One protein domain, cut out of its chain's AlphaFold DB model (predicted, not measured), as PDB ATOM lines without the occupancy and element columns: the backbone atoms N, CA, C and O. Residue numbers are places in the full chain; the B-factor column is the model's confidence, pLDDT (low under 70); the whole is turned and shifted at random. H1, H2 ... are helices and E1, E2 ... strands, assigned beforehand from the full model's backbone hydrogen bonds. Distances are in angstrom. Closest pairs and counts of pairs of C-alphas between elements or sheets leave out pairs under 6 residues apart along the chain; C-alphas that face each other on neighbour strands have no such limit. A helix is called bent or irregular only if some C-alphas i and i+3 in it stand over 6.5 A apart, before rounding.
ATOM      1  N   ASN A 196     -42.582  57.216  55.723       88.06
ATOM      2  CA  ASN A 196     -43.730  57.985  55.247       88.06
ATOM      3  C   ASN A 196     -43.549  58.420  53.784       88.06
ATOM      4  O   ASN A 196     -44.306  59.255  53.290       88.06
ATOM      5  N   ASP A 197     -42.517  57.919  53.099       92.50
ATOM      6  CA  ASP A 197     -42.163  58.343  51.753       92.50
ATOM      7  C   ASP A 197     -42.435  57.230  50.729       92.50
ATOM      8  O   ASP A 197     -42.034  56.074  50.878       92.50
ATOM      9  N   GLN A 198     -43.113  57.590  49.639       94.75
ATOM     10  CA  GLN A 198     -43.451  56.639  48.580       94.75
ATOM     11  C   GLN A 198     -42.228  56.177  47.780       94.75
ATOM     12  O   GLN A 198     -42.312  55.189  47.048       94.75
ATOM     13  N   HIS A 199     -41.070  56.829  47.925       95.62
ATOM     14  CA  HIS A 199     -39.840  56.371  47.290       95.62
ATOM     15  C   HIS A 199     -39.366  55.056  47.908       95.62
ATOM     16  O   HIS A 199     -39.112  54.105  47.170       95.62
ATOM     17  N   THR A 200     -39.334  54.956  49.234       96.50
ATOM     18  CA  THR A 200     -38.994  53.727  49.954       96.50
ATOM     19  C   THR A 200     -40.008  52.621  49.666       96.50
ATOM     20  O   THR A 200     -39.608  51.504  49.339       96.50
ATOM     21  N   VAL A 201     -41.311  52.927  49.673       97.12
ATOM     22  CA  VAL A 201     -42.357  51.940  49.343       97.12
ATOM     23  C   VAL A 201     -42.170  51.381  47.929       97.12
ATOM     24  O   VAL A 201     -42.131  50.164  47.741       97.12
ATOM     25  N   ASN A 202     -41.980  52.249  46.928       97.19
ATOM     26  CA  ASN A 202     -41.719  51.815  45.555       97.19
ATOM     27  C   ASN A 202     -40.407  51.037  45.429       97.19
ATOM     28  O   ASN A 202     -40.345  50.098  44.640       97.19
ATOM     29  N   LEU A 203     -39.364  51.415  46.174       96.94
ATOM     30  CA  LEU A 203     -38.078  50.722  46.165       96.94
ATOM     31  C   LEU A 203     -38.250  49.276  46.635       96.94
ATOM     32  O   LEU A 203     -37.793  48.363  45.947       96.94
ATOM     33  N   LEU A 204     -38.927  49.069  47.769       97.38
ATOM     34  CA  LEU A 204     -39.150  47.740  48.335       97.38
ATOM     35  C   LEU A 204     -40.100  46.906  47.469       97.38
ATOM     36  O   LEU A 204     -39.784  45.753  47.175       97.38
ATOM     37  N   ALA A 205     -41.208  47.489  47.000       97.19
ATOM     38  CA  ALA A 205     -42.145  46.810  46.107       97.19
ATOM     39  C   ALA A 205     -41.455  46.372  44.807       97.19
ATOM     40  O   ALA A 205     -41.464  45.191  44.458       97.19
ATOM     41  N   ALA A 206     -40.772  47.298  44.127       96.88
ATOM     42  CA  ALA A 206     -40.070  47.005  42.886       96.88
ATOM     43  C   ALA A 206     -38.934  45.992  43.088       96.88
ATOM     44  O   ALA A 206     -38.737  45.127  42.236       96.88
ATOM     45  N   TYR A 207     -38.198  46.069  44.199       96.50
ATOM     46  CA  TYR A 207     -37.176  45.082  44.543       96.50
ATOM     47  C   TYR A 207     -37.770  43.683  44.702       96.50
ATOM     48  O   TYR A 207     -37.302  42.747  44.049       96.50
ATOM     49  N   CYS A 208     -38.824  43.539  45.508       96.81
ATOM     50  CA  CYS A 208     -39.474  42.253  45.733       96.81
ATOM     51  C   CYS A 208     -40.006  41.685  44.406       96.81
ATOM     52  O   CYS A 208     -39.705  40.545  44.055       96.81
ATOM     53  N   THR A 209     -40.692  42.502  43.601       94.50
ATOM     54  CA  THR A 209     -41.261  42.066  42.321       94.50
ATOM     55  C   THR A 209     -40.207  41.764  41.255       94.50
ATOM     56  O   THR A 209     -40.208  40.685  40.668       94.50
ATOM     57  N   ASN A 210     -39.334  42.721  40.942       92.56
ATOM     58  CA  ASN A 210     -38.505  42.667  39.738       92.56
ATOM     59  C   ASN A 210     -37.104  42.128  40.006       92.56
ATOM     60  O   ASN A 210     -36.539  41.454  39.146       92.56
ATOM     61  N   THR A 211     -36.524  42.439  41.166       90.94
ATOM     62  CA  THR A 211     -35.195  41.943  41.520       90.94
ATOM     63  C   THR A 211     -35.315  40.525  42.054       90.94
ATOM     64  O   THR A 211     -34.768  39.615  41.441       90.94
ATOM     65  N   MET A 212     -36.098  40.302  43.110       92.38
ATOM     66  CA  MET A 212     -36.237  38.983  43.739       92.38
ATOM     67  C   MET A 212     -37.190  38.055  42.982       92.38
ATOM     68  O   MET A 212     -36.918  36.866  42.892       92.38
ATOM     69  N   GLY A 213     -38.227  38.582  42.328       85.56
ATOM     70  CA  GLY A 213     -39.109  37.798  41.453       85.56
ATOM     71  C   GLY A 213     -38.537  37.470  40.064       85.56
ATOM     72  O   GLY A 213     -39.235  36.875  39.241       85.56
ATOM     73  N   ALA A 214     -37.284  37.844  39.770       78.06
ATOM     74  CA  ALA A 214     -36.619  37.466  38.521       78.06
ATOM     75  C   ALA A 214     -36.471  35.936  38.388       78.06
ATOM     76  O   ALA A 214     -36.497  35.220  39.387       78.06
ATOM     77  N   THR A 215     -36.279  35.454  37.155       68.69
ATOM     78  CA  THR A 215     -36.208  34.029  36.783       68.69
ATOM     79  C   THR A 215     -35.386  33.175  37.763       68.69
ATOM     80  O   THR A 215     -34.311  33.622  38.171       68.69
ATOM     81  N   PRO A 216     -35.843  31.944  38.088       74.38
ATOM     82  CA  PRO A 216     -35.117  31.016  38.951       74.38
ATOM     83  C   PRO A 216     -33.645  30.866  38.557       74.38
ATOM     84  O   PRO A 216     -33.301  30.762  37.377       74.38
ATOM     85  N   THR A 217     -32.786  30.848  39.565       73.62
ATOM     86  CA  THR A 217     -31.332  30.706  39.455       73.62
ATOM     87  C   THR A 217     -30.901  29.250  39.266       73.62
ATOM     88  O   THR A 217     -29.729  28.995  38.976       73.62
ATOM     89  N   GLY A 218     -31.828  28.294  39.415       75.94
ATOM     90  CA  GLY A 218     -31.563  26.859  39.333       75.94
ATOM     91  C   GLY A 218     -30.965  26.281  40.619       75.94
ATOM     92  O   GLY A 218     -30.417  25.184  40.582       75.94
ATOM     93  N   HIS A 219     -31.039  27.029  41.723       80.69
ATOM     94  CA  HIS A 219     -30.593  26.615  43.052       80.69
ATOM     95  C   HIS A 219     -31.799  26.611  43.991       80.69
ATOM     96  O   HIS A 219     -32.292  27.682  44.351       80.69
ATOM     97  N   ASP A 220     -32.251  25.424  44.395       86.50
ATOM     98  CA  ASP A 220     -33.532  25.230  45.084       86.50
ATOM     99  C   ASP A 220     -33.688  26.116  46.334       86.50
ATOM    100  O   ASP A 220     -34.723  26.761  46.503       86.50
ATOM    101  N   GLU A 221     -32.659  26.231  47.181       90.50
ATOM    102  CA  GLU A 221     -32.719  27.056  48.396       90.50
ATOM    103  C   GLU A 221     -32.767  28.560  48.095       90.50
ATOM    104  O   GLU A 221     -33.501  29.312  48.737       90.50
ATOM    105  N   THR A 222     -32.000  29.010  47.099       92.75
ATOM    106  CA  THR A 222     -31.993  30.420  46.676       92.75
ATOM    107  C   THR A 222     -33.335  30.792  46.063       92.75
ATOM    108  O   THR A 222     -33.912  31.828  46.394       92.75
ATOM    109  N   ASP A 223     -33.847  29.933  45.186       93.06
ATOM    110  CA  ASP A 223     -35.102  30.161  44.487       93.06
ATOM    111  C   ASP A 223     -36.279  30.146  45.467       93.06
ATOM    112  O   ASP A 223     -37.159  30.999  45.359       93.06
ATOM    113  N   TYR A 224     -36.251  29.278  46.486       93.81
ATOM    114  CA  TYR A 224     -37.221  29.307  47.581       93.81
ATOM    115  C   TYR A 224     -37.254  30.670  48.285       93.81
ATOM    116  O   TYR A 224     -38.316  31.291  48.363       93.81
ATOM    117  N   ILE A 225     -36.102  31.175  48.740       95.69
ATOM    118  CA  ILE A 225     -36.012  32.460  49.456       95.69
ATOM    119  C   ILE A 225     -36.481  33.617  48.571       95.69
ATOM    120  O   ILE A 225     -37.271  34.458  49.001       95.69
ATOM    121  N   ARG A 226     -36.058  33.631  47.304       95.44
ATOM    122  CA  ARG A 226     -36.458  34.651  46.328       95.44
ATOM    123  C   ARG A 226     -37.963  34.658  46.079       95.44
ATOM    124  O   ARG A 226     -38.549  35.736  46.031       95.44
ATOM    125  N   ILE A 227     -38.594  33.486  45.985       94.88
ATOM    126  CA  ILE A 227     -40.052  33.360  45.842       94.88
ATOM    127  C   ILE A 227     -40.777  33.930  47.066       94.88
ATOM    128  O   ILE A 227     -41.754  34.656  46.893       94.88
ATOM    129  N   GLN A 228     -40.307  33.641  48.286       96.06
ATOM    130  CA  GLN A 228     -40.936  34.170  49.504       96.06
ATOM    131  C   GLN A 228     -40.817  35.698  49.588       96.06
ATOM    132  O   GLN A 228     -41.805  36.377  49.851       96.06
ATOM    133  N   ILE A 229     -39.642  36.257  49.280       96.88
ATOM    134  CA  ILE A 229     -39.453  37.716  49.249       96.88
ATOM    135  C   ILE A 229     -40.298  38.354  48.140       96.88
ATOM    136  O   ILE A 229     -40.910  39.396  48.354       96.88
ATOM    137  N   ALA A 230     -40.390  37.726  46.966       95.81
ATOM    138  CA  ALA A 230     -41.225  38.230  45.881       95.81
ATOM    139  C   ALA A 230     -42.714  38.270  46.255       95.81
ATOM    140  O   ALA A 230     -43.410  39.202  45.856       95.81
ATOM    141  N   ALA A 231     -43.191  37.306  47.048       95.31
ATOM    142  CA  ALA A 231     -44.572  37.267  47.523       95.31
ATOM    143  C   ALA A 231     -44.916  38.428  48.474       95.31
ATOM    144  O   ALA A 231     -46.063  38.867  48.493       95.31
ATOM    145  N   ALA A 232     -43.934  38.974  49.204       96.06
ATOM    146  CA  ALA A 232     -44.147  40.132  50.076       96.06
ATOM    147  C   ALA A 232     -44.598  41.381  49.296       96.06
ATOM    148  O   ALA A 232     -45.306  42.221  49.842       96.06
ATOM    149  N   ALA A 233     -44.257  41.492  48.003       96.00
ATOM    150  CA  ALA A 233     -44.659  42.625  47.168       96.00
ATOM    151  C   ALA A 233     -46.183  42.850  47.143       96.00
ATOM    152  O   ALA A 233     -46.622  43.999  47.053       96.00
ATOM    153  N   ASP A 234     -46.978  41.778  47.245       94.94
ATOM    154  CA  ASP A 234     -48.439  41.847  47.170       94.94
ATOM    155  C   ASP A 234     -49.013  42.675  48.330       94.94
ATOM    156  O   ASP A 234     -49.874  43.530  48.109       94.94
ATOM    157  N   GLU A 235     -48.518  42.446  49.549       94.88
ATOM    158  CA  GLU A 235     -48.904  43.183  50.761       94.88
ATOM    159  C   GLU A 235     -48.384  44.620  50.706       94.88
ATOM    160  O   GLU A 235     -49.161  45.556  50.870       94.88
ATOM    161  N   ILE A 236     -47.112  44.812  50.331       95.94
ATOM    162  CA  ILE A 236     -46.507  46.150  50.205       95.94
ATOM    163  C   ILE A 236     -47.340  47.039  49.281       95.94
ATOM    164  O   ILE A 236     -47.654  48.185  49.606       95.94
ATOM    165  N   VAL A 237     -47.717  46.514  48.116       95.12
ATOM    166  CA  VAL A 237     -48.495  47.273  47.140       95.12
ATOM    167  C   VAL A 237     -49.925  47.515  47.607       95.12
ATOM    168  O   VAL A 237     -50.460  48.591  47.350       95.12
ATOM    169  N   ARG A 238     -50.556  46.545  48.274       93.38
ATOM    170  CA  ARG A 238     -51.939  46.687  48.748       93.38
ATOM    171  C   ARG A 238     -52.068  47.631  49.937       93.38
ATOM    172  O   ARG A 238     -53.084  48.309  50.024       93.38
ATOM    173  N   GLU A 239     -51.078  47.670  50.820       92.75
ATOM    174  CA  GLU A 239     -51.181  48.383  52.096       92.75
ATOM    175  C   GLU A 239     -50.432  49.716  52.118       92.75
ATOM    176  O   GLU A 239     -50.833  50.623  52.843       92.75
ATOM    177  N   HIS A 240     -49.367  49.867  51.323       93.81
ATOM    178  CA  HIS A 240     -48.471  51.020  51.444       93.81
ATOM    179  C   HIS A 240     -48.336  51.868  50.175       93.81
ATOM    180  O   HIS A 240     -47.924  53.026  50.268       93.81
ATOM    181  N   LEU A 241     -48.638  51.332  48.985       94.44
ATOM    182  CA  LEU A 241     -48.419  52.055  47.728       94.44
ATOM    183  C   LEU A 241     -49.552  53.052  47.453       94.44
ATOM    184  O   LEU A 241     -50.686  52.659  47.196       94.44
ATOM    185  N   THR A 242     -49.228  54.342  47.436       93.81
ATOM    186  CA  THR A 242     -50.157  55.448  47.132       93.81
ATOM    187  C   THR A 242     -49.738  56.237  45.891       93.81
ATOM    188  O   THR A 242     -50.559  56.883  45.246       93.81
ATOM    189  N   GLU A 243     -48.457  56.175  45.528       92.94
ATOM    190  CA  GLU A 243     -47.890  56.808  44.341       92.94
ATOM    191  C   GLU A 243     -46.990  55.807  43.622       92.94
ATOM    192  O   GLU A 243     -46.312  55.003  44.254       92.94
ATOM    193  N   LEU A 244     -46.951  55.856  42.291       93.00
ATOM    194  CA  LEU A 244     -46.042  55.031  41.503       93.00
ATOM    195  C   LEU A 244     -44.822  55.847  41.075       93.00
ATOM    196  O   LEU A 244     -44.974  56.871  40.415       93.00
ATOM    197  N   HIS A 245     -43.614  55.347  41.353       95.56
ATOM    198  CA  HIS A 245     -42.344  55.951  40.929       95.56
ATOM    199  C   HIS A 245     -41.659  55.098  39.843       95.56
ATOM    200  O   HIS A 245     -40.856  54.214  40.160       95.56
ATOM    201  N   PRO A 246     -41.899  55.350  38.540       95.44
ATOM    202  CA  PRO A 246     -41.489  54.434  37.472       95.44
ATOM    203  C   PRO A 246     -39.980  54.197  37.354       95.44
ATOM    204  O   PRO A 246     -39.553  53.122  36.936       95.44
ATOM    205  N   MET A 247     -39.158  55.179  37.733       95.06
ATOM    206  CA  MET A 247     -37.698  55.051  37.689       95.06
ATOM    207  C   MET A 247     -37.192  53.908  38.578       95.06
ATOM    208  O   MET A 247     -36.303  53.166  38.166       95.06
ATOM    209  N   LEU A 248     -37.786  53.722  39.761       94.69
ATOM    210  CA  LEU A 248     -37.403  52.647  40.681       94.69
ATOM    211  C   LEU A 248     -37.728  51.271  40.104       94.69
ATOM    212  O   LEU A 248     -36.884  50.381  40.122       94.69
ATOM    213  N   TRP A 249     -38.905  51.131  39.497       95.88
ATOM    214  CA  TRP A 249     -39.321  49.903  38.825       95.88
ATOM    215  C   TRP A 249     -38.411  49.544  37.647       95.88
ATOM    216  O   TRP A 249     -38.028  48.381  37.497       95.88
ATOM    217  N   ALA A 250     -37.999  50.548  36.867       94.31
ATOM    218  CA  ALA A 250     -37.060  50.371  35.764       94.31
ATOM    219  C   ALA A 250     -35.668  49.929  36.248       94.31
ATOM    220  O   ALA A 250     -35.058  49.044  35.645       94.31
ATOM    221  N   HIS A 251     -35.166  50.512  37.343       91.81
ATOM    222  CA  HIS A 251     -33.896  50.104  37.948       91.81
ATOM    223  C   HIS A 251     -33.966  48.700  38.555       91.81
ATOM    224  O   HIS A 251     -33.054  47.903  38.333       91.81
ATOM    225  N   ALA A 252     -35.053  48.358  39.248       92.19
ATOM    226  CA  ALA A 252     -35.236  47.042  39.855       92.19
ATOM    227  C   ALA A 252     -35.224  45.911  38.814       92.19
ATOM    228  O   ALA A 252     -34.609  44.869  39.036       92.19
ATOM    229  N   ALA A 253     -35.819  46.145  37.635       89.56
ATOM    230  CA  ALA A 253     -35.782  45.217  36.499       89.56
ATOM    231  C   ALA A 253     -34.369  44.999  35.924       89.56
ATOM    232  O   ALA A 253     -34.145  44.084  35.133       89.56
ATOM    233  N   ARG A 254     -33.405  45.840  36.312       88.44
ATOM    234  CA  ARG A 254     -31.978  45.727  35.982       88.44
ATOM    235  C   ARG A 254     -31.122  45.381  37.203       88.44
ATOM    236  O   ARG A 254     -29.916  45.595  37.158       88.44
ATOM    237  N   GLY A 255     -31.732  44.883  38.280       83.75
ATOM    238  CA  GLY A 255     -31.035  44.513  39.514       83.75
ATOM    239  C   GLY A 255     -30.392  45.697  40.238       83.75
ATOM    240  O   GLY A 255     -29.376  45.514  40.895       83.75
ATOM    241  N   PHE A 256     -30.938  46.909  40.066       83.50
ATOM    242  CA  PHE A 256     -30.367  48.156  40.588       83.50
ATOM    243  C   PHE A 256     -28.900  48.382  40.189       83.50
ATOM    244  O   PHE A 256     -28.118  48.937  40.956       83.50
ATOM    245  N   ASP A 257     -28.523  47.982  38.970       78.12
ATOM    246  CA  ASP A 257     -27.179  48.221  38.440       78.12
ATOM    247  C   ASP A 257     -26.843  49.726  38.423       78.12
ATOM    248  O   ASP A 257     -27.348  50.492  37.597       78.12
ATOM    249  N   LYS A 267     -37.755  57.084  28.201       93.75
ATOM    250  CA  LYS A 267     -37.929  55.693  27.751       93.75
ATOM    251  C   LYS A 267     -37.676  54.695  28.874       93.75
ATOM    252  O   LYS A 267     -38.312  53.645  28.910       93.75
ATOM    253  N   PHE A 268     -36.735  55.004  29.759       93.88
ATOM    254  CA  PHE A 268     -36.418  54.154  30.896       93.88
ATOM    255  C   PHE A 268     -37.552  54.170  31.928       93.88
ATOM    256  O   PHE A 268     -38.051  53.107  32.290       93.88
ATOM    257  N   ALA A 269     -38.055  55.355  32.278       94.75
ATOM    258  CA  ALA A 269     -39.234  55.530  33.119       94.75
ATOM    259  C   ALA A 269     -40.475  54.852  32.515       94.75
ATOM    260  O   ALA A 269     -41.183  54.144  33.222       94.75
ATOM    261  N   ALA A 270     -40.715  54.987  31.206       95.56
ATOM    262  CA  ALA A 270     -41.832  54.323  30.530       95.56
ATOM    263  C   ALA A 270     -41.754  52.788  30.624       95.56
ATOM    264  O   ALA A 270     -42.782  52.135  30.798       95.56
ATOM    265  N   SER A 271     -40.547  52.207  30.556       95.31
ATOM    266  CA  SER A 271     -40.344  50.768  30.782       95.31
ATOM    267  C   SER A 271     -40.721  50.370  32.206       95.31
ATOM    268  O   SER A 271     -41.491  49.432  32.388       95.31
ATOM    269  N   GLY A 272     -40.232  51.101  33.213       95.50
ATOM    270  CA  GLY A 272     -40.569  50.817  34.610       95.50
ATOM    271  C   GLY A 272     -42.054  51.000  34.913       95.50
ATOM    272  O   GLY A 272     -42.635  50.212  35.652       95.50
ATOM    273  N   HIS A 273     -42.699  51.983  34.280       95.94
ATOM    274  CA  HIS A 273     -44.143  52.175  34.376       95.94
ATOM    275  C   HIS A 273     -44.906  50.972  33.805       95.94
ATOM    276  O   HIS A 273     -45.827  50.467  34.440       95.94
ATOM    277  N   ALA A 274     -44.502  50.473  32.632       95.69
ATOM    278  CA  ALA A 274     -45.105  49.287  32.030       95.69
ATOM    279  C   ALA A 274     -44.910  48.028  32.895       95.69
ATOM    280  O   ALA A 274     -45.830  47.217  33.013       95.69
ATOM    281  N   ASP A 275     -43.742  47.875  33.522       93.94
ATOM    282  CA  ASP A 275     -43.450  46.764  34.432       93.94
ATOM    283  C   ASP A 275     -44.326  46.814  35.685       93.94
ATOM    284  O   ASP A 275     -44.957  45.812  36.031       93.94
ATOM    285  N   ALA A 276     -44.452  47.993  36.297       95.06
ATOM    286  CA  ALA A 276     -45.346  48.213  37.425       95.06
ATOM    287  C   ALA A 276     -46.803  47.907  37.067       95.06
ATOM    288  O   ALA A 276     -47.459  47.128  37.752       95.06
ATOM    289  N   LEU A 277     -47.311  48.447  35.953       93.69
ATOM    290  CA  LEU A 277     -48.686  48.193  35.517       93.69
ATOM    291  C   LEU A 277     -48.943  46.713  35.233       93.69
ATOM    292  O   LEU A 277     -50.022  46.207  35.533       93.69
ATOM    293  N   ARG A 278     -47.978  45.998  34.651       94.31
ATOM    294  CA  ARG A 278     -48.096  44.554  34.418       94.31
ATOM    295  C   ARG A 278     -48.248  43.794  35.733       94.31
ATOM    296  O   ARG A 278     -49.126  42.937  35.820       94.31
ATOM    297  N   TYR A 279     -47.452  44.138  36.742       94.19
ATOM    298  CA  TYR A 279     -47.572  43.551  38.073       94.19
ATOM    299  C   TYR A 279     -48.911  43.905  38.740       94.19
ATOM    300  O   TYR A 279     -49.637  43.008  39.160       94.19
ATOM    301  N   LEU A 280     -49.309  45.181  38.739       93.06
ATOM    302  CA  LEU A 280     -50.581  45.637  39.312       93.06
ATOM    303  C   LEU A 280     -51.796  44.950  38.671       93.06
ATOM    304  O   LEU A 280     -52.699  44.491  39.368       93.06
ATOM    305  N   ASN A 281     -51.801  44.805  37.344       93.12
ATOM    306  CA  ASN A 281     -52.863  44.092  36.631       93.12
ATOM    307  C   ASN A 281     -52.944  42.610  37.020       93.12
ATOM    308  O   ASN A 281     -54.032  42.034  37.031       93.12
ATOM    309  N   GLN A 282     -51.806  41.979  37.321       93.50
ATOM    310  CA  GLN A 282     -51.774  40.605  37.810       93.50
ATOM    311  C   GLN A 282     -52.277  40.517  39.256       93.50
ATOM    312  O   GLN A 282     -53.113  39.659  39.547       93.50
ATOM    313  N   LEU A 283     -51.817  41.420  40.125       94.31
ATOM    314  CA  LEU A 283     -52.174  41.479  41.542       94.31
ATOM    315  C   LEU A 283     -53.680  41.678  41.752       94.31
ATOM    316  O   LEU A 283     -54.290  40.963  42.545       94.31
ATOM    317  N   PHE A 284     -54.288  42.603  41.005       93.38
ATOM    318  CA  PHE A 284     -55.714  42.941  41.092       93.38
ATOM    319  C   PHE A 284     -56.571  42.246  40.024       93.38
ATOM    320  O   PHE A 284     -57.695  42.661  39.736       93.38
ATOM    321  N   ARG A 285     -56.060  41.178  39.392       94.31
ATOM    322  CA  ARG A 285     -56.723  40.517  38.255       94.31
ATOM    323  C   ARG A 285     -58.164  40.104  38.560       94.31
ATOM    324  O   ARG A 285     -59.016  40.175  37.674       94.31
ATOM    325  N   ARG A 286     -58.439  39.623  39.779       91.06
ATOM    326  CA  ARG A 286     -59.781  39.159  40.171       91.06
ATOM    327  C   ARG A 286     -60.748  40.332  40.283       91.06
ATOM    328  O   ARG A 286     -61.864  40.250  39.789       91.06
ATOM    329  N   GLU A 287     -60.303  41.422  40.883       90.25
ATOM    330  CA  GLU A 287     -61.063  42.645  41.086       90.25
ATOM    331  C   GLU A 287     -61.360  43.329  39.745       90.25
ATOM    332  O   GLU A 287     -62.515  43.646  39.453       90.25
ATOM    333  N   LEU A 288     -60.353  43.434  38.873       90.31
ATOM    334  CA  LEU A 288     -60.499  43.966  37.516       90.31
ATOM    335  C   LEU A 288     -61.473  43.124  36.674       90.31
ATOM    336  O   LEU A 288     -62.306  43.670  35.951       90.31
ATOM    337  N   ALA A 289     -61.443  41.792  36.811       90.88
ATOM    338  CA  ALA A 289     -62.382  40.903  36.122       90.88
ATOM    339  C   ALA A 289     -63.847  41.088  36.566       90.88
ATOM    340  O   ALA A 289     -64.755  40.715  35.827       90.88
ATOM    341  N   THR A 290     -64.091  41.684  37.741       90.19
ATOM    342  CA  THR A 290     -65.445  42.034  38.215       90.19
ATOM    343  C   THR A 290     -65.931  43.409  37.741       90.19
ATOM    344  O   THR A 290     -66.985  43.861  38.179       90.19
ATOM    345  N   GLY A 291     -65.189  44.075  36.849       86.75
ATOM    346  CA  GLY A 291     -65.529  45.413  36.357       86.75
ATOM    347  C   GLY A 291     -65.219  46.524  37.361       86.75
ATOM    348  O   GLY A 291     -65.818  47.590  37.291       86.75
ATOM    349  N   LYS A 292     -64.313  46.283  38.314       87.88
ATOM    350  CA  LYS A 292     -63.783  47.337  39.186       87.88
ATOM    351  C   LYS A 292     -62.542  47.960  38.554       87.88
ATOM    352  O   LYS A 292     -61.840  47.309  37.784       87.88
ATOM    353  N   SER A 293     -62.261  49.202  38.913       85.81
ATOM    354  CA  SER A 293     -60.993  49.881  38.661       85.81
ATOM    355  C   SER A 293     -60.219  50.026  39.971       85.81
ATOM    356  O   SER A 293     -60.820  50.093  41.045       85.81
ATOM    357  N   VAL A 294     -58.888  50.022  39.885       84.38
ATOM    358  CA  VAL A 294     -57.998  50.297  41.019       84.38
ATOM    359  C   VAL A 294     -57.560  51.751  40.909       84.38
ATOM    360  O   VAL A 294     -56.982  52.137  39.891       84.38
ATOM    361  N   VAL A 295     -57.842  52.547  41.935       86.00
ATOM    362  CA  VAL A 295     -57.441  53.953  42.020       86.00
ATOM    363  C   VAL A 295     -56.532  54.111  43.227       86.00
ATOM    364  O   VAL A 295     -56.912  53.750  44.334       86.00
ATOM    365  N   PHE A 296     -55.332  54.644  43.024       84.06
ATOM    366  CA  PHE A 296     -54.444  54.972  44.135       84.06
ATOM    367  C   PHE A 296     -54.884  56.284  44.776       84.06
ATOM    368  O   PHE A 296     -55.003  57.310  44.101       84.06
ATOM    369  N   THR A 297     -55.147  56.229  46.074       85.00
ATOM    370  CA  THR A 297     -55.514  57.373  46.907       85.00
ATOM    371  C   THR A 297     -54.407  57.654  47.919       85.00
ATOM    372  O   THR A 297     -53.417  56.927  47.982       85.00
ATOM    373  N   GLN A 298     -54.574  58.701  48.730       82.06
ATOM    374  CA  GLN A 298     -53.644  58.996  49.826       82.06
ATOM    375  C   GLN A 298     -53.607  57.893  50.894       82.06
ATOM    376  O   GLN A 298     -52.604  57.783  51.588       82.06
ATOM    377  N   ASP A 299     -54.651  57.064  50.973       80.44
ATOM    378  CA  ASP A 299     -54.779  55.970  51.940       80.44
ATOM    379  C   ASP A 299     -54.463  54.591  51.323       80.44
ATOM    380  O   ASP A 299     -54.605  53.566  51.985       80.44
ATOM    381  N   GLY A 300     -54.032  54.553  50.054       81.94
ATOM    382  CA  GLY A 300     -53.666  53.326  49.337       81.94
ATOM    383  C   GLY A 300     -54.564  53.013  48.134       81.94
ATOM    384  O   GLY A 300     -55.354  53.859  47.691       81.94
TER     385      GLY A 300
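AT A GLANCE: This is residues 196 to 257 and 267 to 300 of the 306 residues of an uncharacterized protein of Tateyamaria sp. ANG-S1 (UniProt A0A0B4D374). A helical hairpin, H1 folding back into the longer H2, has the short helix H3 packed on H1, and H4 crosses H3 at about a right angle. From the far end of H4 the chain goes on into the small H5, which sticks out with residues 285 to 291, and then into the lone strand E1, apart from H1 to H4. The printed part has 96 residues, with five named helices and one named strand in the order H1, H2, H3, H4, H5, E1; E1 pairs with no named strand, and the class is mostly helix. The whole is compact, with a radius of gyration of the C-alphas of 13.5 A and spans of 39, 29 and 27 A.

IN THESE COORDINATES: Find C-alpha 198 at (-43.451, 56.639, 48.580); from there H1 runs through residues 198 to 212, 19.7 A long. H2, residues 220 to 239, begins at C-alpha 220 at (-33.532, 25.230, 45.084) and is 29.9 A long. Both are neither bent nor irregular, but only just: C-alphas 209 and 212 are 6.1 A apart, and C-alphas 231 and 234 are 6.0 A apart. Next come H3, residues 246 to 252, and, after the cut, H4, residues 267 to 283, 24.4 A long. H5 holds residues 285 to 289, and E1, residues 292 to 297, is 15.1 A long and ends at C-alpha 297 at (-55.514, 57.373, 46.907).

HOW THE PARTS SIT: Look first at the C-alphas of Cys 208 and Ala 230, the closest of H1 and H2, 4.4 A apart. This helical hairpin touches at a shallow tilt of 31 degrees, opposite ways. H1 also touches H3, the same way at a steep tilt of 39 degrees, with the closest C-alphas, Ala 206 and Trp 249, 5.0 A apart. H3 touches H4, about perpendicular at 83 degrees; the C-alphas of Ala 250 and Gly 272, the closest, are 3.7 A apart. H2 and H4 are close but not clearly touching, at the closest C-alphas of Asp 234 and Leu 283, 6.8 A apart. The helix packing is mostly crossed, but only just: one of three tilted pairs that touch is shallow. H2 and H3 are apart, and H5 touches no helix. In H3, H4 and H5 every O i to N i+4 pair is within hydrogen-bond range; H1 has 10 of 11 and H2 13 of 16.

THE WHOLE: Look for the two C-alphas farthest apart at Gly 218 and Gln 298, 40.4 A. Residues 258 to 266 are not printed, and C-alphas 257 and 267 are 16.9 A apart across this cut. Of the links printed whole, none is long. The mean pLDDT of the printed part is 91.4, and residue 215 alone is under 70.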